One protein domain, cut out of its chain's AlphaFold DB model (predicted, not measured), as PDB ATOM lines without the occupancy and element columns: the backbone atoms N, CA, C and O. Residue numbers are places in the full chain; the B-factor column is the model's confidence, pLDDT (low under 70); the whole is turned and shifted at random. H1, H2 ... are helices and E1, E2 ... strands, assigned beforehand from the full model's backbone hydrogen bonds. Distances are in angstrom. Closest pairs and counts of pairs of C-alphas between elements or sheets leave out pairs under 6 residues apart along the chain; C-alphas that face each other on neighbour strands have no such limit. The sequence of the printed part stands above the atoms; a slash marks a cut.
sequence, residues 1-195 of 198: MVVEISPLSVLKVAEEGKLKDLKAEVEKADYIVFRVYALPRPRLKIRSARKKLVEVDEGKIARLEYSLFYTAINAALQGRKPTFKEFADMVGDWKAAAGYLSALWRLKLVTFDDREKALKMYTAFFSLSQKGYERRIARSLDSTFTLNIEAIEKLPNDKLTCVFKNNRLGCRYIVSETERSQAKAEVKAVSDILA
ATOM      1  N   MET A   1     331.839 374.172 461.087       79.44
ATOM      2  CA  MET A   1     332.644 373.565 462.168       79.44
ATOM      3  C   MET A   1     333.693 372.640 461.571       79.44
ATOM      4  O   MET A   1     333.351 371.842 460.704       79.44
ATOM      5  N   VAL A   2     334.947 372.766 462.016       88.56
ATOM      6  CA  VAL A   2     336.071 371.917 461.585       88.56
ATOM      7  C   VAL A   2     336.450 370.998 462.728       88.56
ATOM      8  O   VAL A   2     336.680 371.486 463.832       88.56
ATOM      9  N   VAL A   3     336.539 369.698 462.463       93.62
ATOM     10  CA  VAL A   3     336.980 368.707 463.452       93.62
ATOM     11  C   VAL A   3     338.283 368.082 462.964       93.62
ATOM     12  O   VAL A   3     338.362 367.626 461.823       93.62
ATOM     13  N   GLU A   4     339.319 368.070 463.804       95.44
ATOM     14  CA  GLU A   4     340.569 367.360 463.518       95.44
ATOM     15  C   GLU A   4     340.559 365.999 464.219       95.44
ATOM     16  O   GLU A   4     340.401 365.918 465.437       95.44
ATOM     17  N   ILE A   5     340.729 364.921 463.453       96.81
ATOM     18  CA  ILE A   5     340.791 363.555 463.984       96.81
ATOM     19  C   ILE A   5     341.981 362.793 463.406       96.81
ATOM     20  O   ILE A   5     342.537 363.132 462.365       96.81
ATOM     21  N   SER A   6     342.379 361.732 464.090       97.50
ATOM     22  CA  SER A   6     343.401 360.787 463.657       97.50
ATOM     23  C   SER A   6     343.142 359.439 464.331       97.50
ATOM     24  O   SER A   6     342.402 359.397 465.319       97.50
ATOM     25  N   PRO A   7     343.768 358.336 463.891       96.94
ATOM     26  CA  PRO A   7     343.625 357.059 464.586       96.94
ATOM     27  C   PRO A   7     344.042 357.135 466.061       96.94
ATOM     28  O   PRO A   7     343.412 356.517 466.914       96.94
ATOM     29  N   LEU A   8     345.060 357.945 466.379       97.19
ATOM     30  CA  LEU A   8     345.537 358.132 467.750       97.19
ATOM     31  C   LEU A   8     344.591 358.980 468.601       97.19
ATOM     32  O   LEU A   8     344.361 358.642 469.757       97.19
ATOM     33  N   SER A   9     344.027 360.064 468.058       96.75
ATOM     34  CA  SER A   9     343.061 360.870 468.819       96.75
ATOM     35  C   SER A   9     341.777 360.084 469.080       96.75
ATOM     36  O   SER A   9     341.237 360.145 470.177       96.75
ATOM     37  N   VAL A  10     341.343 359.273 468.111       97.00
ATOM     38  CA  VAL A  10     340.215 358.347 468.260       97.00
ATOM     39  C   VAL A  10     340.504 357.292 469.327       97.00
ATOM     40  O   VAL A  10     339.628 357.010 470.140       97.00
ATOM     41  N   LEU A  11     341.723 356.740 469.366       97.06
ATOM     42  CA  LEU A  11     342.142 355.814 470.420       97.06
ATOM     43  C   LEU A  11     342.063 356.466 471.810       97.06
ATOM     44  O   LEU A  11     341.413 355.902 472.683       97.06
ATOM     45  N   LYS A  12     342.631 357.666 471.996       96.50
ATOM     46  CA  LYS A  12     342.563 358.405 473.276       96.50
ATOM     47  C   LYS A  12     341.119 358.651 473.716       96.50
ATOM     48  O   LYS A  12     340.742 358.360 474.844       96.50
ATOM     49  N   VAL A  13     340.278 359.134 472.801       95.94
ATOM     50  CA  VAL A  13     338.857 359.393 473.077       95.94
ATOM     51  C   VAL A  13     338.100 358.100 473.415       95.94
ATOM     52  O   VAL A  13     337.188 358.120 474.244       95.94
ATOM     53  N   ALA A  14     338.465 356.971 472.797       94.50
ATOM     54  CA  ALA A  14     337.907 355.664 473.129       94.50
ATOM     55  C   ALA A  14     338.314 355.206 474.540       94.50
ATOM     56  O   ALA A  14     337.454 354.720 475.270       94.50
ATOM     57  N   GLU A  15     339.572 355.411 474.940       93.25
ATOM     58  CA  GLU A  15     340.059 355.137 476.304       93.25
ATOM     59  C   GLU A  15     339.341 355.997 477.361       93.25
ATOM     60  O   GLU A  15     339.094 355.534 478.472       93.25
ATOM     61  N   GLU A  16     338.932 357.216 477.001       95.12
ATOM     62  CA  GLU A  16     338.131 358.109 477.850       95.12
ATOM     63  C   GLU A  16     336.622 357.792 477.856       95.12
ATOM     64  O   GLU A  16     335.861 358.440 478.578       95.12
ATOM     65  N   GLY A  17     336.153 356.842 477.040       91.69
ATOM     66  CA  GLY A  17     334.729 356.502 476.924       91.69
ATOM     67  C   GLY A  17     333.868 357.551 476.202       91.69
ATOM     68  O   GLY A  17     332.643 357.462 476.239       91.69
ATOM     69  N   LYS A  18     334.480 358.519 475.508       94.06
ATOM     70  CA  LYS A  18     333.800 359.664 474.863       94.06
ATOM     71  C   LYS A  18     333.601 359.501 473.355       94.06
ATOM     72  O   LYS A  18     333.345 360.460 472.630       94.06
ATOM     73  N   LEU A  19     333.723 358.279 472.834       92.88
ATOM     74  CA  LEU A  19     333.717 358.066 471.383       92.88
ATOM     75  C   LEU A  19     332.361 358.364 470.719       92.88
ATOM     76  O   LEU A  19     332.315 358.717 469.541       92.88
ATOM     77  N   LYS A  20     331.258 358.273 471.473       93.50
ATOM     78  CA  LYS A  20     329.927 358.678 470.992       93.50
ATOM     79  C   LYS A  20     329.819 360.189 470.786       93.50
ATOM     80  O   LYS A  20     329.235 360.612 469.792       93.50
ATOM     81  N   ASP A  21     330.430 360.975 471.667       93.88
ATOM     82  CA  ASP A  21     330.443 362.435 471.558       93.88
ATOM     83  C   ASP A  21     331.250 362.861 470.329       93.88
ATOM     84  O   ASP A  21     330.754 363.614 469.493       93.88
ATOM     85  N   LEU A  22     332.429 362.254 470.129       94.12
ATOM     86  CA  LEU A  22     333.235 362.477 468.924       94.12
ATOM     87  C   LEU A  22     332.468 362.126 467.645       94.12
ATOM     88  O   LEU A  22     332.552 362.856 466.659       94.12
ATOM     89  N   LYS A  23     331.706 361.025 467.637       94.69
ATOM     90  CA  LYS A  23     330.864 360.677 466.485       94.69
ATOM     91  C   LYS A  23     329.826 361.766 466.203       94.69
ATOM     92  O   LYS A  23     329.690 362.170 465.051       94.69
ATOM     93  N   ALA A  24     329.140 362.262 467.231       94.00
ATOM     94  CA  ALA A  24     328.147 363.322 467.078       94.00
ATOM     95  C   ALA A  24     328.765 364.645 466.580       94.00
ATOM     96  O   ALA A  24     328.131 365.367 465.810       94.00
ATOM     97  N   GLU A  25     329.999 364.962 466.984       94.38
ATOM     98  CA  GLU A  25     330.755 366.109 466.461       94.38
ATOM     99  C   GLU A  25     331.127 365.920 464.988       94.38
ATOM    100  O   GLU A  25     330.903 366.812 464.169       94.38
ATOM    101  N   VAL A  26     331.645 364.740 464.640       94.06
ATOM    102  CA  VAL A  26     332.029 364.362 463.274       94.06
ATOM    103  C   VAL A  26     330.828 364.382 462.320       94.06
ATOM    104  O   VAL A  26     330.966 364.827 461.183       94.06
ATOM    105  N   GLU A  27     329.645 363.959 462.772       94.00
ATOM    106  CA  GLU A  27     328.396 363.992 461.993       94.00
ATOM    107  C   GLU A  27     327.888 365.408 461.702       94.00
ATOM    108  O   GLU A  27     327.226 365.628 460.688       94.00
ATOM    109  N   LYS A  28     328.194 366.368 462.579       93.69
ATOM    110  CA  LYS A  28     327.794 367.777 462.442       93.69
ATOM    111  C   LYS A  28     328.876 368.645 461.792       93.69
ATOM    112  O   LYS A  28     328.656 369.838 461.592       93.69
ATOM    113  N   ALA A  29     330.052 368.087 461.517       93.06
ATOM    114  CA  ALA A  29     331.168 368.816 460.932       93.06
ATOM    115  C   ALA A  29     330.941 369.074 459.436       93.06
ATOM    116  O   ALA A  29     330.541 368.176 458.697       93.06
ATOM    117  N   ASP A  30     331.275 370.280 458.967       90.12
ATOM    118  CA  ASP A  30     331.218 370.602 457.530       90.12
ATOM    119  C   ASP A  30     332.337 369.877 456.773       90.12
ATOM    120  O   ASP A  30     332.165 369.382 455.659       90.12
ATOM    121  N   TYR A  31     333.508 369.825 457.402       93.06
ATOM    122  CA  TYR A  31     334.671 369.097 456.930       93.06
ATOM    123  C   TYR A  31     335.546 368.675 458.107       93.06
ATOM    124  O   TYR A  31     335.541 369.268 459.189       93.06
ATOM    125  N   ILE A  32     336.309 367.619 457.863       96.81
ATOM    126  CA  ILE A  32     337.145 366.938 458.840       96.81
ATOM    127  C   ILE A  32     338.576 366.974 458.326       96.81
ATOM    128  O   ILE A  32     338.839 366.633 457.171       96.81
ATOM    129  N   VAL A  33     339.503 367.366 459.189       97.25
ATOM    130  CA  VAL A  33     340.935 367.244 458.925       97.25
ATOM    131  C   VAL A  33     341.393 365.927 459.536       97.25
ATOM    132  O   VAL A  33     341.436 365.784 460.754       97.25
ATOM    133  N   PHE A  34     341.695 364.941 458.698       97.94
ATOM    134  CA  PHE A  34     342.153 363.633 459.147       97.94
ATOM    135  C   PHE A  34     343.674 363.547 459.046       97.94
ATOM    136  O   PHE A  34     344.224 363.605 457.947       97.94
ATOM    137  N   ARG A  35     344.364 363.384 460.175       97.81
ATOM    138  CA  ARG A  35     345.816 363.180 460.200       97.81
ATOM    139  C   ARG A  35     346.145 361.691 460.070       97.81
ATOM    140  O   ARG A  35     345.646 360.890 460.863       97.81
ATOM    141  N   VAL A  36     346.974 361.346 459.087       97.25
ATOM    142  CA  VAL A  36     347.490 359.986 458.841       97.25
ATOM    143  C   VAL A  36     348.986 359.936 459.131       97.25
ATOM    144  O   VAL A  36     349.693 360.890 458.810       97.25
ATOM    145  N   TYR A  37     349.474 358.852 459.728       97.44
ATOM    146  CA  TYR A  37     350.870 358.740 460.162       97.44
ATOM    147  C   TYR A  37     351.659 357.784 459.263       97.44
ATOM    148  O   TYR A  37     351.233 356.665 459.000       97.44
ATOM    149  N   ALA A  38     352.864 358.172 458.851       95.50
ATOM    150  CA  ALA A  38     353.762 357.333 458.059       95.50
ATOM    151  C   ALA A  38     354.378 356.218 458.923       95.50
ATOM    152  O   ALA A  38     355.551 356.270 459.305       95.50
ATOM    153  N   LEU A  39     353.583 355.198 459.267       95.12
ATOM    154  CA  LEU A  39     354.091 353.996 459.925       95.12
ATOM    155  C   LEU A  39     355.169 353.340 459.054       95.12
ATOM    156  O   LEU A  39     355.010 353.228 457.836       95.12
ATOM    157  N   PRO A  40     356.253 352.856 459.676       90.62
ATOM    158  CA  PRO A  40     357.339 352.213 458.966       90.62
ATOM    159  C   PRO A  40     356.860 350.911 458.324       90.62
ATOM    160  O   PRO A  40     356.312 350.031 458.990       90.62
ATOM    161  N   ARG A  41     357.152 350.761 457.030       88.44
ATOM    162  CA  ARG A  41     356.819 349.580 456.228       88.44
ATOM    163  C   ARG A  41     358.070 348.762 455.917       88.44
ATOM    164  O   ARG A  41     358.652 348.890 454.839       88.44
ATOM    165  N   PRO A  42     358.552 347.936 456.863       81.31
ATOM    166  CA  PRO A  42     359.685 347.068 456.589       81.31
ATOM    167  C   PRO A  42     359.313 346.058 455.499       81.31
ATOM    168  O   PRO A  42     358.191 345.556 455.469       81.31
ATOM    169  N   ARG A  43     360.278 345.690 454.649       81.94
ATOM    170  CA  ARG A  43     360.120 344.580 453.697       81.94
ATOM    171  C   ARG A  43     359.975 343.260 454.454       81.94
ATOM    172  O   ARG A  43     360.961 342.583 454.759       81.94
ATOM    173  N   LEU A  44     358.741 342.908 454.803       84.19
ATOM    174  CA  LEU A  44     358.427 341.681 455.520       84.19
ATOM    175  C   LEU A  44     358.534 340.502 454.555       84.19
ATOM    176  O   LEU A  44     357.789 340.406 453.587       84.19
ATOM    177  N   LYS A  45     359.446 339.571 454.836       83.12
ATOM    178  CA  LYS A  45     359.560 338.310 454.096       83.12
ATOM    179  C   LYS A  45     359.036 337.175 454.960       83.12
ATOM    180  O   LYS A  45     359.625 336.851 455.989       83.12
ATOM    181  N   ILE A  46     357.943 336.557 454.531       80.25
ATOM    182  CA  ILE A  46     357.319 335.424 455.217       80.25
ATOM    183  C   ILE A  46     357.525 334.138 454.427       80.25
ATOM    184  O   ILE A  46     357.601 334.122 453.200       80.25
ATOM    185  N   ARG A  47     357.620 333.017 455.138       75.25
ATOM    186  CA  ARG A  47     357.709 331.703 454.499       75.25
ATOM    187  C   ARG A  47     356.301 331.224 454.151       75.25
ATOM    188  O   ARG A  47     355.492 331.043 455.054       75.25
ATOM    189  N   SER A  48     356.028 331.019 452.868       76.19
ATOM    190  CA  SER A  48     354.771 330.453 452.366       76.19
ATOM    191  C   SER A  48     354.594 328.983 452.768       76.19
ATOM    192  O   SER A  48     355.563 328.304 453.118       76.19
ATOM    193  N   ALA A  49     353.374 328.456 452.611       71.50
ATOM    194  CA  ALA A  49     353.076 327.028 452.772       71.50
ATOM    195  C   ALA A  49     353.969 326.128 451.889       71.50
ATOM    196  O   ALA A  49     354.333 325.021 452.275       71.50
ATOM    197  N   ARG A  50     354.419 326.640 450.733       78.38
ATOM    198  CA  ARG A  50     355.362 325.966 449.821       78.38
ATOM    199  C   ARG A  50     356.836 326.137 450.224       78.38
ATOM    200  O   ARG A  50     357.724 325.942 449.401       78.38
ATOM    201  N   LYS A  51     357.115 326.560 451.461       76.00
ATOM    202  CA  LYS A  51     358.454 326.806 452.035       76.00
ATOM    203  C   LYS A  51     359.298 327.886 451.330       76.00
ATOM    204  O   LYS A  51     360.446 328.097 451.727       76.00
ATOM    205  N   LYS A  52     358.741 328.621 450.357       80.44
ATOM    206  CA  LYS A  52     359.394 329.767 449.695       80.44
ATOM    207  C   LYS A  52     359.281 331.027 450.546       80.44
ATOM    208  O   LYS A  52     358.234 331.235 451.158       80.44
ATOM    209  N   LEU A  53     360.322 331.860 450.561       80.31
ATOM    210  CA  LEU A  53     360.234 333.220 451.097       80.31
ATOM    211  C   LEU A  53     359.464 334.090 450.105       80.31
ATOM    212  O   LEU A  53     359.808 334.136 448.927       80.31
ATOM    213  N   VAL A  54     358.413 334.738 450.590       84.06
ATOM    214  CA  VAL A  54     357.542 335.626 449.827       84.06
ATOM    215  C   VAL A  54     357.503 336.955 450.560       84.06
ATOM    216  O   VAL A  54     357.355 336.991 451.783       84.06
ATOM    217  N   GLU A  55     357.690 338.035 449.816       86.56
ATOM    218  CA  GLU A  55     357.528 339.380 450.349       86.56
ATOM    219  C   GLU A  55     356.041 339.669 450.552       86.56
ATOM    220  O   GLU A  55     355.205 339.288 449.732       86.56
ATOM    221  N   VAL A  56     355.704 340.269 451.688       86.00
ATOM    222  CA  VAL A  56     354.341 340.700 451.980       86.00
ATOM    223  C   VAL A  56     354.013 341.842 451.028       86.00
ATOM    224  O   VAL A  56     354.705 342.855 451.017       86.00
ATOM    225  N   ASP A  57     352.984 341.645 450.209       89.00
ATOM    226  CA  ASP A  57     352.538 342.654 449.260       89.00
ATOM    227  C   ASP A  57     351.913 343.872 449.957       89.00
ATOM    228  O   ASP A  57     351.501 343.835 451.118       89.00
ATOM    229  N   GLU A  58     351.807 344.950 449.194       87.12
ATOM    230  CA  GLU A  58     351.250 346.228 449.618       87.12
ATOM    231  C   GLU A  58     349.829 346.117 450.202       87.12
ATOM    232  O   GLU A  58     349.496 346.762 451.199       87.12
ATOM    233  N   GLY A  59     348.982 345.265 449.615       87.44
ATOM    234  CA  GLY A  59     347.611 345.062 450.081       87.44
ATOM    235  C   GLY A  59     347.561 344.392 451.453       87.44
ATOM    236  O   GLY A  59     346.723 344.737 452.292       87.44
ATOM    237  N   LYS A  60     348.484 343.466 451.717       90.81
ATOM    238  CA  LYS A  60     348.649 342.848 453.034       90.81
ATOM    239  C   LYS A  60     349.225 343.813 454.065       90.81
ATOM    240  O   LYS A  60     348.774 343.771 455.207       90.81
ATOM    241  N   ILE A  61     350.167 344.680 453.691       92.69
ATOM    242  CA  ILE A  61     350.678 345.731 454.590       92.69
ATOM    243  C   ILE A  61     349.547 346.687 454.984       92.69
ATOM    244  O   ILE A  61     349.314 346.892 456.173       92.69
ATOM    245  N   ALA A  62     348.762 347.168 454.019       93.69
ATOM    246  CA  ALA A  62     347.602 348.011 454.302       93.69
ATOM    247  C   ALA A  62     346.583 347.312 455.226       93.69
ATOM    248  O   ALA A  62     345.994 347.937 456.107       93.69
ATOM    249  N   ARG A  63     346.392 345.992 455.080       95.50
ATOM    250  CA  ARG A  63     345.554 345.218 456.006       95.50
ATOM    251  C   ARG A  63     346.141 345.175 457.418       95.50
ATOM    252  O   ARG A  63     345.387 345.351 458.365       95.50
ATOM    253  N   LEU A  64     347.450 344.965 457.562       96.56
ATOM    254  CA  LEU A  64     348.135 344.990 458.861       96.56
ATOM    255  C   LEU A  64     347.949 346.340 459.571       96.56
ATOM    256  O   LEU A  64     347.655 346.365 460.762       96.56
ATOM    257  N   GLU A  65     348.066 347.452 458.850       97.06
ATOM    258  CA  GLU A  65     347.881 348.809 459.387       97.06
ATOM    259  C   GLU A  65     346.436 349.080 459.803       97.06
ATOM    260  O   GLU A  65     346.183 349.561 460.908       97.06
ATOM    261  N   TYR A  66     345.480 348.697 458.952       98.19
ATOM    262  CA  TYR A  66     344.061 348.757 459.283       98.19
ATOM    263  C   TYR A  66     343.760 347.954 460.556       98.19
ATOM    264  O   TYR A  66     343.160 348.476 461.498       98.19
ATOM    265  N   SER A  67     344.216 346.699 460.612       98.25
ATOM    266  CA  SER A  67     344.007 345.818 461.759       98.25
ATOM    267  C   SER A  67     344.658 346.367 463.027       98.25
ATOM    268  O   SER A  67     344.092 346.188 464.103       98.25
ATOM    269  N   LEU A  68     345.802 347.054 462.929       98.19
ATOM    270  CA  LEU A  68     346.519 347.611 464.080       98.19
ATOM    271  C   LEU A  68     345.659 348.649 464.800       98.19
ATOM    272  O   LEU A  68     345.390 348.512 465.992       98.19
ATOM    273  N   PHE A  69     345.195 349.660 464.065       98.25
ATOM    274  CA  PHE A  69     344.374 350.720 464.642       98.25
ATOM    275  C   PHE A  69     342.986 350.218 465.022       98.25
ATOM    276  O   PHE A  69     342.515 350.522 466.116       98.25
ATOM    277  N   TYR A  70     342.353 349.406 464.171       98.38
ATOM    278  CA  TYR A  70     341.024 348.872 464.458       98.38
ATOM    279  C   TYR A  70     341.017 348.062 465.759       98.38
ATOM    280  O   TYR A  70     340.181 348.296 466.627       98.38
ATOM    281  N   THR A  71     341.962 347.130 465.927       98.00
ATOM    282  CA  THR A  71     342.004 346.290 467.134       98.00
ATOM    283  C   THR A  71     342.371 347.076 468.385       98.00
ATOM    284  O   THR A  71     341.756 346.839 469.422       98.00
ATOM    285  N   ALA A  72     343.290 348.044 468.294       98.06
ATOM    286  CA  ALA A  72     343.621 348.917 469.418       98.06
ATOM    287  C   ALA A  72     342.407 349.740 469.880       98.06
ATOM    288  O   ALA A  72     342.050 349.695 471.056       98.06
ATOM    289  N   ILE A  73     341.725 350.424 468.954       97.81
ATOM    290  CA  ILE A  73     340.558 351.260 469.272       97.81
ATOM    291  C   ILE A  73     339.394 350.398 469.782       97.81
ATOM    292  O   ILE A  73     338.748 350.740 470.769       97.81
ATOM    293  N   ASN A  74     339.137 349.251 469.147       96.81
ATOM    294  CA  ASN A  74     338.059 348.351 469.557       96.81
ATOM    295  C   ASN A  74     338.300 347.727 470.942       96.81
ATOM    296  O   ASN A  74     337.351 347.521 471.694       96.81
ATOM    297  N   ALA A  75     339.551 347.427 471.298       96.75
ATOM    298  CA  ALA A  75     339.883 346.963 472.641       96.75
ATOM    299  C   ALA A  75     339.707 348.083 473.682       96.75
ATOM    300  O   ALA A  75     339.110 347.838 474.734       96.75
ATOM    301  N   ALA A  76     340.129 349.312 473.360       96.50
ATOM    302  CA  ALA A  76     339.939 350.480 474.221       96.50
ATOM    303  C   ALA A  76     338.455 350.756 474.512       96.50
ATOM    304  O   ALA A  76     338.093 350.971 475.666       96.50
ATOM    305  N   LEU A  77     337.577 350.621 473.510       94.25
ATOM    306  CA  LEU A  77     336.117 350.700 473.685       94.25
ATOM    307  C   LEU A  77     335.554 349.699 474.706       94.25
ATOM    308  O   LEU A  77     334.485 349.920 475.269       94.25
ATOM    309  N   GLN A  78     336.256 348.591 474.923       94.75
ATOM    310  CA  GLN A  78     335.889 347.545 475.876       94.75
ATOM    311  C   GLN A  78     336.636 347.687 477.213       94.75
ATOM    312  O   GLN A  78     336.565 346.784 478.043       94.75
ATOM    313  N   GLY A  79     337.380 348.781 477.419       94.81
ATOM    314  CA  GLY A  79     338.148 349.033 478.640       94.81
ATOM    315  C   GLY A  79     339.343 348.094 478.830       94.81
ATOM    316  O   GLY A  79     339.730 347.816 479.965       94.81
ATOM    317  N   ARG A  80     339.917 347.558 477.744       95.88
ATOM    318  CA  ARG A  80     341.042 346.608 477.801       95.88
ATOM    319  C   ARG A  80     342.084 346.868 476.715       95.88
ATOM    320  O   ARG A  80     341.851 347.598 475.760       95.88
ATOM    321  N   LYS A  81     343.235 346.204 476.831       96.69
ATOM    322  CA  LYS A  81     344.281 346.218 475.797       96.69
ATOM    323  C   LYS A  81     343.991 345.197 474.690       96.69
ATOM    324  O   LYS A  81     343.408 344.143 474.975       96.69
ATOM    325  N   PRO A  82     344.410 345.470 473.442       97.31
ATOM    326  CA  PRO A  82     344.340 344.488 472.371       97.31
ATOM    327  C   PRO A  82     345.306 343.333 472.641       97.31
ATOM    328  O   PRO A  82     346.400 343.517 473.185       97.31
ATOM    329  N   THR A  83     344.908 342.134 472.230       97.56
ATOM    330  CA  THR A  83     345.767 340.945 472.264       97.56
ATOM    331  C   THR A  83     346.357 340.655 470.890       97.56
ATOM    332  O   THR A  83     345.776 340.985 469.851       97.56
ATOM    333  N   PHE A  84     347.507 339.980 470.863       96.88
ATOM    334  CA  PHE A  84     348.107 339.522 469.612       96.88
ATOM    335  C   PHE A  84     347.153 338.640 468.803       96.88
ATOM    336  O   PHE A  84     347.074 338.795 467.587       96.88
ATOM    337  N   LYS A  85     346.415 337.740 469.466       97.00
ATOM    338  CA  LYS A  85     345.444 336.864 468.806       97.00
ATOM    339  C   LYS A  85     344.405 337.659 468.014       97.00
ATOM    340  O   LYS A  85     344.207 337.379 466.841       97.00
ATOM    341  N   GLU A  86     343.798 338.676 468.621       97.19
ATOM    342  CA  GLU A  86     342.772 339.499 467.962       97.19
ATOM    343  C   GLU A  86     343.318 340.237 466.747       97.19
ATOM    344  O   GLU A  86     342.688 340.261 465.689       97.19
ATOM    345  N   PHE A  87     344.518 340.803 466.882       97.81
ATOM    346  CA  PHE A  87     345.219 341.422 465.767       97.81
ATOM    347  C   PHE A  87     345.492 340.414 464.642       97.81
ATOM    348  O   PHE A  87     345.174 340.675 463.483       97.81
ATOM    349  N   ALA A  88     346.032 339.243 464.974       95.69
ATOM    350  CA  ALA A  88     346.377 338.207 464.008       95.69
ATOM    351  C   ALA A  88     345.147 337.623 463.288       95.69
ATOM    352  O   ALA A  88     345.202 337.397 462.074       95.69
ATOM    353  N   ASP A  89     344.042 337.432 464.010       96.25
ATOM    354  CA  ASP A  89     342.760 336.978 463.465       96.25
ATOM    355  C   ASP A  89     342.168 338.009 462.499       96.25
ATOM    356  O   ASP A  89     341.738 337.642 461.406       96.25
ATOM    357  N   MET A  90     342.240 339.302 462.835       95.12
ATOM    358  CA  MET A  90     341.775 340.379 461.954       95.12
ATOM    359  C   MET A  90     342.586 340.462 460.651       95.12
ATOM    360  O   MET A  90     342.051 340.772 459.585       95.12
ATOM    361  N   VAL A  91     343.890 340.188 460.720       94.81
ATOM    362  CA  VAL A  91     344.782 340.187 459.551       94.81
ATOM    363  C   VAL A  91     344.522 338.966 458.658       94.81
ATOM    364  O   VAL A  91     344.600 339.062 457.426       94.81
ATOM    365  N   GLY A  92     344.235 337.811 459.267       91.19
ATOM    366  CA  GLY A  92     344.097 336.517 458.588       91.19
ATOM    367  C   GLY A  92     345.432 335.862 458.196       91.19
ATOM    368  O   GLY A  92     345.441 334.836 457.521       91.19
ATOM    369  N   ASP A  93     346.564 336.440 458.609       89.44
ATOM    370  CA  ASP A  93     347.917 335.903 458.408       89.44
ATOM    371  C   ASP A  93     348.741 336.129 459.681       89.44
ATOM    372  O   ASP A  93     349.350 337.181 459.895       89.44
ATOM    373  N   TRP A  94     348.752 335.117 460.548       90.69
ATOM    374  CA  TRP A  94     349.384 335.192 461.865       90.69
ATOM    375  C   TRP A  94     350.903 335.404 461.794       90.69
ATOM    376  O   TRP A  94     351.491 336.007 462.694       90.69
ATOM    377  N   LYS A  95     351.561 334.951 460.717       89.44
ATOM    378  CA  LYS A  95     353.011 335.108 460.562       89.44
ATOM    379  C   LYS A  95     353.364 336.526 460.130       89.44
ATOM    380  O   LYS A  95     354.319 337.094 460.667       89.44
ATOM    381  N   ALA A  96     352.598 337.094 459.199       90.81
ATOM    382  CA  ALA A  96     352.724 338.501 458.829       90.81
ATOM    383  C   ALA A  96     352.407 339.412 460.026       90.81
ATOM    384  O   ALA A  96     353.177 340.330 460.307       90.81
ATOM    385  N   ALA A  97     351.354 339.092 460.785       94.00
ATOM    386  CA  ALA A  97     350.976 339.812 461.996       94.00
ATOM    387  C   ALA A  97     352.103 339.822 463.044       94.00
ATOM    388  O   ALA A  97     352.501 340.887 463.520       94.00
ATOM    389  N   ALA A  98     352.678 338.652 463.346       92.94
ATOM    390  CA  ALA A  98     353.811 338.539 464.264       92.94
ATOM    391  C   ALA A  98     355.016 339.363 463.787       92.94
ATOM    392  O   ALA A  98     355.637 340.063 464.586       92.94
ATOM    393  N   GLY A  99     355.339 339.296 462.491       92.00
ATOM    394  CA  GLY A  99     356.439 340.056 461.898       92.00
ATOM    395  C   GLY A  99     356.244 341.564 462.001       92.00
ATOM    396  O   GLY A  99     357.166 342.276 462.398       92.00
ATOM    397  N   TYR A 100     355.037 342.041 461.701       94.75
ATOM    398  CA  TYR A 100     354.710 343.461 461.720       94.75
ATOM    399  C   TYR A 100     354.742 344.048 463.135       94.75
ATOM    400  O   TYR A 100     355.487 344.998 463.377       94.75
ATOM    401  N   LEU A 101     354.045 343.439 464.104       95.19
ATOM    402  CA  LEU A 101     354.094 343.910 465.495       95.19
ATOM    403  C   LEU A 101     355.503 343.840 466.079       95.19
ATOM    404  O   LEU A 101     355.920 344.742 466.799       95.19
ATOM    405  N   SER A 102     356.264 342.800 465.738       93.81
ATOM    406  CA  SER A 102     357.657 342.689 466.167       93.81
ATOM    407  C   SER A 102     358.530 343.813 465.603       93.81
ATOM    408  O   SER A 102     359.428 344.296 466.295       93.81
ATOM    409  N   ALA A 103     358.283 344.249 464.364       93.38
ATOM    410  CA  ALA A 103     358.989 345.380 463.770       93.38
ATOM    411  C   ALA A 103     358.621 346.703 464.458       93.38
ATOM    412  O   ALA A 103     359.519 347.449 464.850       93.38
ATOM    413  N   LEU A 104     357.328 346.956 464.686       96.12
ATOM    414  CA  LEU A 104     356.863 348.145 465.409       96.12
ATOM    415  C   LEU A 104     357.384 348.184 466.850       96.12
ATOM    416  O   LEU A 104     357.802 349.237 467.332       96.12
ATOM    417  N   TRP A 105     357.437 347.032 467.518       95.50
ATOM    418  CA  TRP A 105     358.006 346.901 468.857       95.50
ATOM    419  C   TRP A 105     359.491 347.259 468.894       95.50
ATOM    420  O   TRP A 105     359.930 348.020 469.757       95.50
ATOM    421  N   ARG A 106     360.274 346.792 467.914       93.00
ATOM    422  CA  ARG A 106     361.697 347.157 467.797       93.00
ATOM    423  C   ARG A 106     361.919 348.645 467.548       93.00
ATOM    424  O   ARG A 106     362.936 349.177 467.985       93.00
ATOM    425  N   LEU A 107     360.978 349.301 466.875       95.06
ATOM    426  CA  LEU A 107     360.982 350.745 466.638       95.06
ATOM    427  C   LEU A 107     360.354 351.541 467.793       95.06
ATOM    428  O   LEU A 107     360.234 352.756 467.695       95.06
ATOM    429  N   LYS A 108     359.984 350.875 468.897       96.44
ATOM    430  CA  LYS A 108     359.337 351.467 470.079       96.44
ATOM    431  C   LYS A 108     357.993 352.150 469.785       96.44
ATOM    432  O   LYS A 108     357.541 352.963 470.589       96.44
ATOM    433  N   LEU A 109     357.348 351.796 468.671       97.06
ATOM    434  CA  LEU A 109     356.002 352.252 468.301       97.06
ATOM    435  C   LEU A 109     354.909 351.400 468.956       97.06
ATOM    436  O   LEU A 109     353.775 351.841 469.100       97.06
ATOM    437  N   VAL A 110     355.261 350.185 469.370       97.12
ATOM    438  CA  VAL A 110     354.410 349.277 470.144       97.12
ATOM    439  C   VAL A 110     355.171 348.843 471.389       97.12
ATOM    440  O   VAL A 110     356.379 348.604 471.332       97.12
ATOM    441  N   THR A 111     354.475 348.708 472.509       96.75
ATOM    442  CA  THR A 111     354.988 348.086 473.733       96.75
ATOM    443  C   THR A 111     354.174 346.841 474.054       96.75
ATOM    444  O   THR A 111     352.984 346.770 473.764       96.75
ATOM    445  N   PHE A 112     354.829 345.833 474.624       96.31
ATOM    446  CA  PHE A 112     354.183 344.619 475.115       96.31
ATOM    447  C   PHE A 112     354.293 344.589 476.633       96.31
ATOM    448  O   PHE A 112     355.356 344.918 477.163       96.31
ATOM    449  N   ASP A 113     353.234 344.148 477.307       93.75
ATOM    450  CA  ASP A 113     353.242 344.005 478.769       93.75
ATOM    451  C   ASP A 113     354.207 342.891 479.210       93.75
ATOM    452  O   ASP A 113     354.922 343.025 480.200       93.75
ATOM    453  N   ASP A 114     354.280 341.810 478.427       93.56
ATOM    454  CA  ASP A 114     355.203 340.697 478.641       93.56
ATOM    455  C   ASP A 114     356.308 340.697 477.572       93.56
ATOM    456  O   ASP A 114     356.120 340.320 476.406       93.56
ATOM    457  N   ARG A 115     357.511 341.096 477.994       91.94
ATOM    458  CA  ARG A 115     358.694 341.146 477.130       91.94
ATOM    459  C   ARG A 115     359.124 339.763 476.632       91.94
ATOM    460  O   ARG A 115     359.645 339.660 475.519       91.94
ATOM    461  N   GLU A 116     358.921 338.698 477.405       93.56
ATOM    462  CA  GLU A 116     359.243 337.349 476.940       93.56
ATOM    463  C   GLU A 116     358.302 336.901 475.825       93.56
ATOM    464  O   GLU A 116     358.750 336.273 474.859       93.56
ATOM    465  N   LYS A 117     357.006 337.210 475.933       92.81
ATOM    466  CA  LYS A 117     356.035 336.907 474.872       92.81
ATOM    467  C   LYS A 117     356.320 337.703 473.605       92.81
ATOM    468  O   LYS A 117     356.244 337.119 472.518       92.81
ATOM    469  N   ALA A 118     356.753 338.958 473.733       91.12
ATOM    470  CA  ALA A 118     357.241 339.757 472.609       91.12
ATOM    471  C   ALA A 118     358.459 339.104 471.927       91.12
ATOM    472  O   ALA A 118     358.487 338.937 470.707       91.12
ATOM    473  N   LEU A 119     359.440 338.634 472.708       91.94
ATOM    474  CA  LEU A 119     360.607 337.911 472.182       91.94
ATOM    475  C   LEU A 119     360.224 336.581 471.515       91.94
ATOM    476  O   LEU A 119     360.781 336.212 470.476       91.94
ATOM    477  N   LYS A 120     359.260 335.844 472.078       92.12
ATOM    478  CA  LYS A 120     358.730 334.610 471.476       92.12
ATOM    479  C   LYS A 120     358.063 334.904 470.129       92.12
ATOM    480  O   LYS A 120     358.333 334.178 469.174       92.12
ATOM    481  N   MET A 121     357.310 335.997 470.015       91.44
ATOM    482  CA  MET A 121     356.694 336.450 468.762       91.44
ATOM    483  C   MET A 121     357.746 336.857 467.718       91.44
ATOM    484  O   MET A 121     357.721 336.358 466.590       91.44
ATOM    485  N   TYR A 122     358.738 337.654 468.126       89.81
ATOM    486  CA  TYR A 122     359.872 338.045 467.285       89.81
ATOM    487  C   TYR A 122     360.615 336.819 466.743       89.81
ATOM    488  O   TYR A 122     360.825 336.676 465.541       89.81
ATOM    489  N   THR A 123     360.967 335.876 467.617       88.50
ATOM    490  CA  THR A 123     361.678 334.655 467.206       88.50
ATOM    491  C   THR A 123     360.803 333.692 466.401       88.50
ATOM    492  O   THR A 123     361.333 332.935 465.586       88.50
ATOM    493  N   ALA A 124     359.480 333.712 466.582       85.50
ATOM    494  CA  ALA A 124     358.559 332.930 465.766       85.50
ATOM    495  C   ALA A 124     358.567 333.393 464.307       85.50
ATOM    496  O   ALA A 124     358.630 332.556 463.405       85.50
ATOM    497  N   PHE A 125     358.571 334.708 464.074       82.44
ATOM    498  CA  PHE A 125     358.619 335.284 462.731       82.44
ATOM    499  C   PHE A 125     359.829 334.778 461.923       82.44
ATOM    500  O   PHE A 125     359.663 334.335 460.782       82.44
ATOM    501  N   PHE A 126     361.013 334.714 462.546       80.50
ATOM    502  CA  PHE A 126     362.240 334.188 461.926       80.50
ATOM    503  C   PHE A 126     362.344 332.656 461.912       80.50
ATOM    504  O   PHE A 126     363.289 332.108 461.343       80.50
ATOM    505  N   SER A 127     361.404 331.934 462.528       80.06
ATOM    506  CA  SER A 127     361.516 330.483 462.629       80.06
ATOM    507  C   SER A 127     361.387 329.813 461.260       80.06
ATOM    508  O   SER A 127     360.410 329.994 460.523       80.06
ATOM    509  N   LEU A 128     362.390 328.991 460.938       73.81
ATOM    510  CA  LEU A 128     362.420 328.167 459.731       73.81
ATOM    511  C   LEU A 128     361.586 326.884 459.877       73.81
ATOM    512  O   LEU A 128     361.133 326.343 458.867       73.81
ATOM    513  N   SER A 129     361.381 326.412 461.110       80.94
ATOM    514  CA  SER A 129     360.607 325.210 461.433       80.94
ATOM    515  C   SER A 129     359.148 325.566 461.701       80.94
ATOM    516  O   SER A 129     358.869 326.410 462.549       80.94
ATOM    517  N   GLN A 130     358.214 324.884 461.033       81.25
ATOM    518  CA  GLN A 130     356.777 325.076 461.259       81.25
ATOM    519  C   GLN A 130     356.378 324.733 462.702       81.25
ATOM    520  O   GLN A 130     355.761 325.550 463.376       81.25
ATOM    521  N   LYS A 131     356.838 323.591 463.226       84.00
ATOM    522  CA  LYS A 131     356.601 323.188 464.624       84.00
ATOM    523  C   LYS A 131     357.203 324.186 465.622       84.00
ATOM    524  O   LYS A 131     356.629 324.455 466.676       84.00
ATOM    525  N   GLY A 132     358.372 324.742 465.292       83.06
ATOM    526  CA  GLY A 132     359.022 325.783 466.092       83.06
ATOM    527  C   GLY A 132     358.241 327.100 466.096       83.06
ATOM    528  O   GLY A 132     358.116 327.724 467.149       83.06
ATOM    529  N   TYR A 133     357.699 327.487 464.942       86.06
ATOM    530  CA  TYR A 133     356.810 328.635 464.779       86.06
ATOM    531  C   TYR A 133     355.520 328.462 465.594       86.06
ATOM    532  O   TYR A 133     355.252 329.285 466.467       86.06
ATOM    533  N   GLU A 134     354.784 327.367 465.388       87.25
ATOM    534  CA  GLU A 134     353.496 327.099 466.047       87.25
ATOM    535  C   GLU A 134     353.633 327.114 467.573       87.25
ATOM    536  O   GLU A 134     352.878 327.800 468.259       87.25
ATOM    537  N   ARG A 135     354.664 326.452 468.116       89.12
ATOM    538  CA  ARG A 135     354.910 326.421 469.565       89.12
ATOM    539  C   ARG A 135     355.199 327.804 470.151       89.12
ATOM    540  O   ARG A 135     354.826 328.065 471.293       89.12
ATOM    541  N   ARG A 136     355.914 328.669 469.424       89.25
ATOM    542  CA  ARG A 136     356.251 330.022 469.897       89.25
ATOM    543  C   ARG A 136     355.049 330.952 469.802       89.25
ATOM    544  O   ARG A 136     354.766 331.633 470.778       89.25
ATOM    545  N   ILE A 137     354.323 330.916 468.686       90.88
ATOM    546  CA  ILE A 137     353.107 331.710 468.491       90.88
ATOM    547  C   ILE A 137     352.031 331.340 469.508       90.88
ATOM    548  O   ILE A 137     351.478 332.238 470.130       90.88
ATOM    549  N   ALA A 138     351.805 330.046 469.757       90.62
ATOM    550  CA  ALA A 138     350.836 329.582 470.750       90.62
ATOM    551  C   ALA A 138     351.091 330.159 472.155       90.62
ATOM    552  O   ALA A 138     350.153 330.387 472.910       90.62
ATOM    553  N   ARG A 139     352.356 330.436 472.498       91.25
ATOM    554  CA  ARG A 139     352.761 331.030 473.785       91.25
ATOM    555  C   ARG A 139     352.660 332.556 473.834       91.25
ATOM    556  O   ARG A 139     352.921 333.126 474.886       91.25
ATOM    557  N   SER A 140     352.353 333.197 472.710       93.00
ATOM    558  CA  SER A 140     352.274 334.655 472.574       93.00
ATOM    559  C   SER A 140     350.863 335.142 472.228       93.00
ATOM    560  O   SER A 140     350.684 336.339 472.041       93.00
ATOM    561  N   LEU A 141     349.866 334.254 472.116       92.81
ATOM    562  CA  LEU A 141     348.506 334.608 471.675       92.81
ATOM    563  C   LEU A 141     347.808 335.594 472.604       92.81
ATOM    564  O   LEU A 141     347.172 336.539 472.145       92.81
ATOM    565  N   ASP A 142     347.963 335.382 473.903       94.12
ATOM    566  CA  ASP A 142     347.415 336.214 474.967       94.12
ATOM    567  C   ASP A 142     348.309 337.423 475.292       94.12
ATOM    568  O   ASP A 142     348.057 338.140 476.255       94.12
ATOM    569  N   SER A 143     349.368 337.662 474.510       95.94
ATOM    570  CA  SER A 143     350.227 338.826 474.695       95.94
ATOM    571  C   SER A 143     349.444 340.097 474.382       95.94
ATOM    572  O   SER A 143     349.037 340.310 473.238       95.94
ATOM    573  N   THR A 144     349.273 340.953 475.382       97.56
ATOM    574  CA  THR A 144     348.697 342.290 475.231       97.56
ATOM    575  C   THR A 144     349.746 343.281 474.748       97.56
ATOM    576  O   THR A 144     350.935 343.151 475.062       97.56
ATOM    577  N   PHE A 145     349.310 344.269 473.969       97.56
ATOM    578  CA  PHE A 145     350.176 345.337 473.480       97.56
ATOM    579  C   PHE A 145     349.496 346.705 473.542       97.56
ATOM    580  O   PHE A 145     348.270 346.797 473.546       97.56
ATOM    581  N   THR A 146     350.301 347.764 473.558       97.25
ATOM    582  CA  THR A 146     349.845 349.158 473.536       97.25
ATOM    583  C   THR A 146     350.576 349.917 472.431       97.25
ATOM    584  O   THR A 146     351.757 349.667 472.171       97.25
ATOM    585  N   LEU A 147     349.886 350.846 471.767       97.69
ATOM    586  CA  LEU A 147     350.521 351.773 470.831       97.69
ATOM    587  C   LEU A 147     351.235 352.877 471.614       97.69
ATOM    588  O   LEU A 147     350.646 353.506 472.490       97.69
ATOM    589  N   ASN A 148     352.497 353.143 471.289       97.25
ATOM    590  CA  ASN A 148     353.219 354.273 471.858       97.25
ATOM    591  C   ASN A 148     352.810 355.553 471.122       97.25
ATOM    592  O   ASN A 148     353.431 355.941 470.131       97.25
ATOM    593  N   ILE A 149     351.743 356.183 471.610       96.00
ATOM    594  CA  ILE A 149     351.144 357.378 471.013       96.00
ATOM    595  C   ILE A 149     352.194 358.473 470.795       96.00
ATOM    596  O   ILE A 149     352.309 358.977 469.683       96.00
ATOM    597  N   GLU A 150     352.999 358.797 471.809       96.12
ATOM    598  CA  GLU A 150     354.002 359.868 471.717       96.12
ATOM    599  C   GLU A 150     355.054 359.607 470.632       96.12
ATOM    600  O   GLU A 150     355.572 360.541 470.020       96.12
ATOM    601  N   ALA A 151     355.411 358.341 470.409       96.88
ATOM    602  CA  ALA A 151     356.361 357.975 469.367       96.88
ATOM    603  C   ALA A 151     355.720 358.012 467.973       96.88
ATOM    604  O   ALA A 151     356.371 358.451 467.027       96.88
ATOM    605  N   ILE A 152     354.457 357.592 467.844       96.94
ATOM    606  CA  ILE A 152     353.731 357.618 466.565       96.94
ATOM    607  C   ILE A 152     353.408 359.063 466.157       96.94
ATOM    608  O   ILE A 152     353.552 359.403 464.987       96.94
ATOM    609  N   GLU A 153     353.065 359.945 467.101       96.19
ATOM    610  CA  GLU A 153     352.805 361.373 466.832       96.19
ATOM    611  C   GLU A 153     354.024 362.117 466.260       96.19
ATOM    612  O   GLU A 153     353.859 363.138 465.593       96.19
ATOM    613  N   LYS A 154     355.238 361.603 466.495       96.62
ATOM    614  CA  LYS A 154     356.499 362.157 465.975       96.62
ATOM    615  C   LYS A 154     356.848 361.673 464.564       96.62
ATOM    616  O   LYS A 154     357.840 362.137 464.006       96.62
ATOM    617  N   LEU A 155     356.091 360.731 464.001       96.62
ATOM    618  CA  LEU A 155     356.315 360.264 462.634       96.62
ATOM    619  C   LEU A 155     355.901 361.340 461.612       96.62
ATOM    620  O   LEU A 155     355.016 362.158 461.901       96.62
ATOM    621  N   PRO A 156     356.491 361.322 460.400       96.94
ATOM    622  CA  PRO A 156     355.959 362.078 459.272       96.94
ATOM    623  C   PRO A 156     354.464 361.796 459.105       96.94
ATOM    624  O   PRO A 156     353.998 360.683 459.359       96.94
ATOM    625  N   ASN A 157     353.691 362.813 458.744       97.00
ATOM    626  CA  ASN A 157     352.243 362.702 458.643       97.00
ATOM    627  C   ASN A 157     351.706 363.594 457.530       97.00
ATOM    628  O   ASN A 157     352.261 364.655 457.252       97.00
ATOM    629  N   ASP A 158     350.591 363.170 456.942       97.69
ATOM    630  CA  ASP A 158     349.810 363.989 456.021       97.69
ATOM    631  C   ASP A 158     348.480 364.382 456.679       97.69
ATOM    632  O   ASP A 158     347.930 363.666 457.525       97.69
ATOM    633  N   LYS A 159     347.930 365.524 456.259       97.19
ATOM    634  CA  LYS A 159     346.585 365.966 456.639       97.19
ATOM    635  C   LYS A 159     345.655 365.849 455.442       97.19
ATOM    636  O   LYS A 159     345.842 366.515 454.428       97.19
ATOM    637  N   LEU A 160     344.628 365.023 455.577       97.12
ATOM    638  CA  LEU A 160     343.616 364.793 454.556       97.12
ATOM    639  C   LEU A 160     342.367 365.611 454.854       97.12
ATOM    640  O   LEU A 160     341.921 365.691 455.997       97.12
ATOM    641  N   THR A 161     341.748 366.156 453.813       96.50
ATOM    642  CA  THR A 161     340.400 366.721 453.923       96.50
ATOM    643  C   THR A 161     339.371 365.620 453.699       96.50
ATOM    644  O   THR A 161     339.391 364.933 452.670       96.50
ATOM    645  N   CYS A 162     338.466 365.466 454.657       97.19
ATOM    646  CA  CYS A 162     337.442 364.436 454.680       97.19
ATOM    647  C   CYS A 162     336.062 365.023 454.978       97.19
ATOM    648  O   CYS A 162     335.932 366.114 455.527       97.19
ATOM    649  N   VAL A 163     335.028 364.261 454.645       96.06
ATOM    650  CA  VAL A 163     333.637 364.516 455.027       96.06
ATOM    651  C   VAL A 163     333.042 363.241 455.606       96.06
ATOM    652  O   VAL A 163     333.394 362.142 455.167       96.06
ATOM    653  N   PHE A 164     332.140 363.369 456.576       95.25
ATOM    654  CA  PHE A 164     331.405 362.230 457.114       95.25
ATOM    655  C   PHE A 164     329.997 362.203 456.529       95.25
ATOM    656  O   PHE A 164     329.216 363.132 456.711       95.25
ATOM    657  N   LYS A 165     329.671 361.148 455.784       92.25
ATOM    658  CA  LYS A 165     328.347 360.980 455.177       92.25
ATOM    659  C   LYS A 165     327.976 359.508 455.133       92.25
ATOM    660  O   LYS A 165     328.822 358.667 454.841       92.25
ATOM    661  N   ASN A 166     326.706 359.197 455.394       89.25
ATOM    662  CA  ASN A 166     326.189 357.823 455.403       89.25
ATOM    663  C   ASN A 166     327.032 356.889 456.297       89.25
ATOM    664  O   ASN A 166     327.399 355.790 455.880       89.25
ATOM    665  N   ASN A 167     327.389 357.354 457.499       90.75
ATOM    666  CA  ASN A 167     328.257 356.658 458.454       90.75
ATOM    667  C   ASN A 167     329.647 356.285 457.913       90.75
ATOM    668  O   ASN A 167     330.223 355.276 458.319       90.75
ATOM    669  N   ARG A 168     330.194 357.060 456.970       93.81
ATOM    670  CA  ARG A 168     331.519 356.811 456.393       93.81
ATOM    671  C   ARG A 168     332.321 358.090 456.230       93.81
ATOM    672  O   ARG A 168     331.782 359.118 455.824       93.81
ATOM    673  N   LEU A 169     333.627 357.993 456.478       94.50
ATOM    674  CA  LEU A 169     334.592 359.036 456.137       94.50
ATOM    675  C   LEU A 169     334.977 358.919 454.657       94.50
ATOM    676  O   LEU A 169     335.602 357.944 454.237       94.50
ATOM    677  N   GLY A 170     334.610 359.921 453.863       94.75
ATOM    678  CA  GLY A 170     335.081 360.096 452.494       94.75
ATOM    679  C   GLY A 170     336.201 361.131 452.457       94.75
ATOM    680  O   GLY A 170     335.955 362.293 452.758       94.75
ATOM    681  N   CYS A 171     337.414 360.725 452.079       96.62
ATOM    682  CA  CYS A 171     338.593 361.594 452.089       96.62
ATOM    683  C   CYS A 171     339.170 361.827 450.693       96.62
ATOM    684  O   CYS A 171     339.188 360.929 449.841       96.62
ATOM    685  N   ARG A 172     339.734 363.019 450.480       94.38
ATOM    686  CA  ARG A 172     340.593 363.301 449.331       94.38
ATOM    687  C   ARG A 172     342.030 362.909 449.677       94.38
ATOM    688  O   ARG A 172     342.704 363.590 450.437       94.38
ATOM    689  N   TYR A 173     342.493 361.803 449.100       94.69
ATOM    690  CA  TYR A 173     343.823 361.241 449.355       94.69
ATOM    691  C   TYR A 173     344.909 361.932 448.522       94.69
ATOM    692  O   TYR A 173     345.372 361.368 447.527       94.69
ATOM    693  N   ILE A 174     345.270 363.153 448.906       93.31
ATOM    694  CA  ILE A 174     346.491 363.825 448.449       93.31
ATOM    695  C   ILE A 174     347.508 363.653 449.577       93.31
ATOM    696  O   ILE A 174     347.299 364.187 450.660       93.31
ATOM    697  N   VAL A 175     348.539 362.848 449.331       94.62
ATOM    698  CA  VAL A 175     349.558 362.457 450.314       94.62
ATOM    699  C   VAL A 175     350.946 362.739 449.751       94.62
ATOM    700  O   VAL A 175     351.147 362.611 448.540       94.62
ATOM    701  N   SER A 176     351.867 363.137 450.624       93.31
ATOM    702  CA  SER A 176     353.270 363.430 450.301       93.31
ATOM    703  C   SER A 176     354.237 362.565 451.099       93.31
ATOM    704  O   SER A 176     355.230 362.103 450.544       93.31
ATOM    705  N   GLU A 177     353.933 362.328 452.374       92.44
ATOM    706  CA  GLU A 177     354.799 361.595 453.304       92.44
ATOM    707  C   GLU A 177     354.381 360.123 453.448       92.44
ATOM    708  O   GLU A 177     355.205 359.250 453.719       92.44
ATOM    709  N   THR A 178     353.086 359.843 453.283       93.06
ATOM    710  CA  THR A 178     352.489 358.516 453.466       93.06
ATOM    711  C   THR A 178     352.166 357.836 452.142       93.06
ATOM    712  O   THR A 178     351.767 358.462 451.157       93.06
ATOM    713  N   GLU A 179     352.260 356.507 452.128       93.25
ATOM    714  CA  GLU A 179     351.746 355.724 451.008       93.25
ATOM    715  C   GLU A 179     350.218 355.829 450.946       93.25
ATOM    716  O   GLU A 179     349.506 355.722 451.950       93.25
ATOM    717  N   ARG A 180     349.654 355.965 449.742       95.31
ATOM    718  CA  ARG A 180     348.199 356.159 449.591       95.31
ATOM    719  C   ARG A 180     347.382 354.998 450.170       95.31
ATOM    720  O   ARG A 180     346.246 355.196 450.606       95.31
ATOM    721  N   SER A 181     347.914 353.780 450.133       95.94
ATOM    722  CA  SER A 181     347.256 352.598 450.701       95.94
ATOM    723  C   SER A 181     347.214 352.642 452.236       95.94
ATOM    724  O   SER A 181     346.209 352.229 452.810       95.94
ATOM    725  N   GLN A 182     348.245 353.205 452.874       95.50
ATOM    726  CA  GLN A 182     348.344 353.405 454.319       95.50
ATOM    727  C   GLN A 182     347.314 354.414 454.792       95.50
ATOM    728  O   GLN A 182     346.481 354.117 455.646       95.50
ATOM    729  N   ALA A 183     347.284 355.570 454.129       97.12
ATOM    730  CA  ALA A 183     346.303 356.607 454.398       97.12
ATOM    731  C   ALA A 183     344.864 356.068 454.284       97.12
ATOM    732  O   ALA A 183     344.001 356.355 455.114       97.12
ATOM    733  N   LYS A 184     344.593 355.227 453.274       97.75
ATOM    734  CA  LYS A 184     343.304 354.533 453.136       97.75
ATOM    735  C   LYS A 184     343.039 353.552 454.276       97.75
ATOM    736  O   LYS A 184     341.903 353.499 454.741       97.75
ATOM    737  N   ALA A 185     344.035 352.779 454.701       97.62
ATOM    738  CA  ALA A 185     343.906 351.812 455.788       97.62
ATOM    739  C   ALA A 185     343.563 352.491 457.124       97.62
ATOM    740  O   ALA A 185     342.620 352.068 457.794       97.62
ATOM    741  N   GLU A 186     344.255 353.578 457.463       97.94
ATOM    742  CA  GLU A 186     344.021 354.364 458.679       97.94
ATOM    743  C   GLU A 186     342.633 355.004 458.709       97.94
ATOM    744  O   GLU A 186     341.878 354.822 459.669       97.94
ATOM    745  N   VAL A 187     342.256 355.694 457.625       98.06
ATOM    746  CA  VAL A 187     340.918 356.289 457.490       98.06
ATOM    747  C   VAL A 187     339.843 355.211 457.581       98.06
ATOM    748  O   VAL A 187     338.834 355.399 458.259       98.06
ATOM    749  N   LYS A 188     340.050 354.066 456.920       97.88
ATOM    750  CA  LYS A 188     339.091 352.961 456.937       97.88
ATOM    751  C   LYS A 188     338.931 352.375 458.340       97.88
ATOM    752  O   LYS A 188     337.799 352.107 458.729       97.88
ATOM    753  N   ALA A 189     340.017 352.206 459.097       97.81
ATOM    754  CA  ALA A 189     339.961 351.692 460.466       97.81
ATOM    755  C   ALA A 189     339.081 352.581 461.351       97.81
ATOM    756  O   ALA A 189     338.150 352.088 461.984       97.81
ATOM    757  N   VAL A 190     339.310 353.895 461.318       97.88
ATOM    758  CA  VAL A 190     338.497 354.858 462.074       97.88
ATOM    759  C   VAL A 190     337.057 354.902 461.563       97.88
ATOM    760  O   VAL A 190     336.123 354.875 462.361       97.88
ATOM    761  N   SER A 191     336.855 354.934 460.244       97.38
ATOM    762  CA  SER A 191     335.516 354.977 459.651       97.38
ATOM    763  C   SER A 191     334.676 353.761 460.040       97.38
ATOM    764  O   SER A 191     333.498 353.928 460.343       97.38
ATOM    765  N   ASP A 192     335.254 352.557 460.024       97.44
ATOM    766  CA  ASP A 192     334.547 351.325 460.382       97.44
ATOM    767  C   ASP A 192     334.190 351.317 461.884       97.44
ATOM    768  O   ASP A 192     333.078 350.929 462.246       97.44
ATOM    769  N   ILE A 193     335.076 351.825 462.753       96.69
ATOM    770  CA  ILE A 193     334.779 351.995 464.185       96.69
ATOM    771  C   ILE A 193     333.611 352.967 464.387       96.69
ATOM    772  O   ILE A 193     332.625 352.599 465.022       96.69
ATOM    773  N   LEU A 194     333.672 354.177 463.822       95.25
ATOM    774  CA  LEU A 194     332.601 355.173 463.972       95.25
ATOM    775  C   LEU A 194     331.261 354.665 463.414       95.25
ATOM    776  O   LEU A 194     330.200 354.919 463.992       95.25
ATOM    777  N   ALA A 195     331.298 353.903 462.319       93.88
ATOM    778  CA  ALA A 195     330.112 353.274 461.746       93.88
ATOM    779  C   ALA A 195     329.487 352.217 462.673       93.88
ATOM    780  O   ALA A 195     328.268 352.056 462.666       93.88
TER     781      ALA A 195
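This is residues 1 to 195 of the 198 residues of an uncharacterized protein of Pyrodictiaceae archaeon (UniProt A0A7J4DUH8). Two lobes share one long helix, H3, in the middle: one lobe is a strongly twisted sheet, E1 E2 E7 E8, with H2 and H9 over one face as two layers, and the other holds helices H4 to H7 with two small strand pairs, E3 E4 and E5 E6. H3 packs on H9 of the first lobe and on H4 of the second. The printed part has 195 residues with nine named helices and eight strands, in the order E1 H1 H2 E2 E3 E4 H3 H4 H5 E5 H6 H7 E6 H8 E7 E8 H9, a mixed class. The four-stranded sheet is mixed, the two small ones antiparallel. The whole is compact, radius of gyration of the C-alphas 17.0 A, yet elongated, spanning 56 by 33 by 29 A.

E1, residues 2 to 5, begins at C-alpha 2 (336.071, 371.917, 461.585). H1 is 7 to 15, H2 19 to 28, and E2 31 to 37, 19.5 A. E3 is 45 to 47, E4 53 to 55. H3, 58 to 76, is 27.4 A long. H4 is 84 to 91, H5 94 to 106, E5 110 to 112, H6 115 to 125, H7 130 to 138, E6 145 to 147, H8 149 to 152. E7, 157 to 165, measures 24.2 A; E8 is 168 to 172. H9, 180 to 195, measures 22.0 A and ends at C-alpha 195 (330.112, 353.274, 461.746).

E1, H1 H2 and E2 form a strand-helix-strand unit, parallel neighbour strands joined through helices, with a right-handed crossover; N 5 and O 33 are 2.9 A apart. E2 and E7 are antiparallel, N 34 to O 160 2.8 A; E7 and E8 form a hairpin, N 163 to O 170 2.9 A. H2's height over the sheet is 9.2 A; H1 only grazes the sheet with residues 7 to 9. The hub H3 touches H9 at a shallow tilt of 31 degrees, the same way, C-alphas of Tyr 66 and Ala 185 closest at 4.6 A. With residues 63 to 71 alone it touches H4, closest C-alphas Ser 67 and Met 90, 5.9 A. H5 touches H6, closest C-alphas Ser 102 and Tyr 122, 5.3 A; H6 and H7 form a helical hairpin. In the hairpin E3 E4, N 46 to O 54 is 2.8 A; between E5 and E6, N 111 to O 146 is 2.9 A. H8 is close to H1 but not clearly touching, C-alphas of Leu 8 and Ile 149 6.5 A apart. Every O i to N i+4 pair is within hydrogen-bond range in H1 to H7 and H9; H8 is too short for one.

The C-alphas of Met 1 and Ser 129, the two farthest apart, are 55.9 A apart. The printed part has no cut, and no link is long. Mean pLDDT of the printed part is 92.9; no printed residue is under 70.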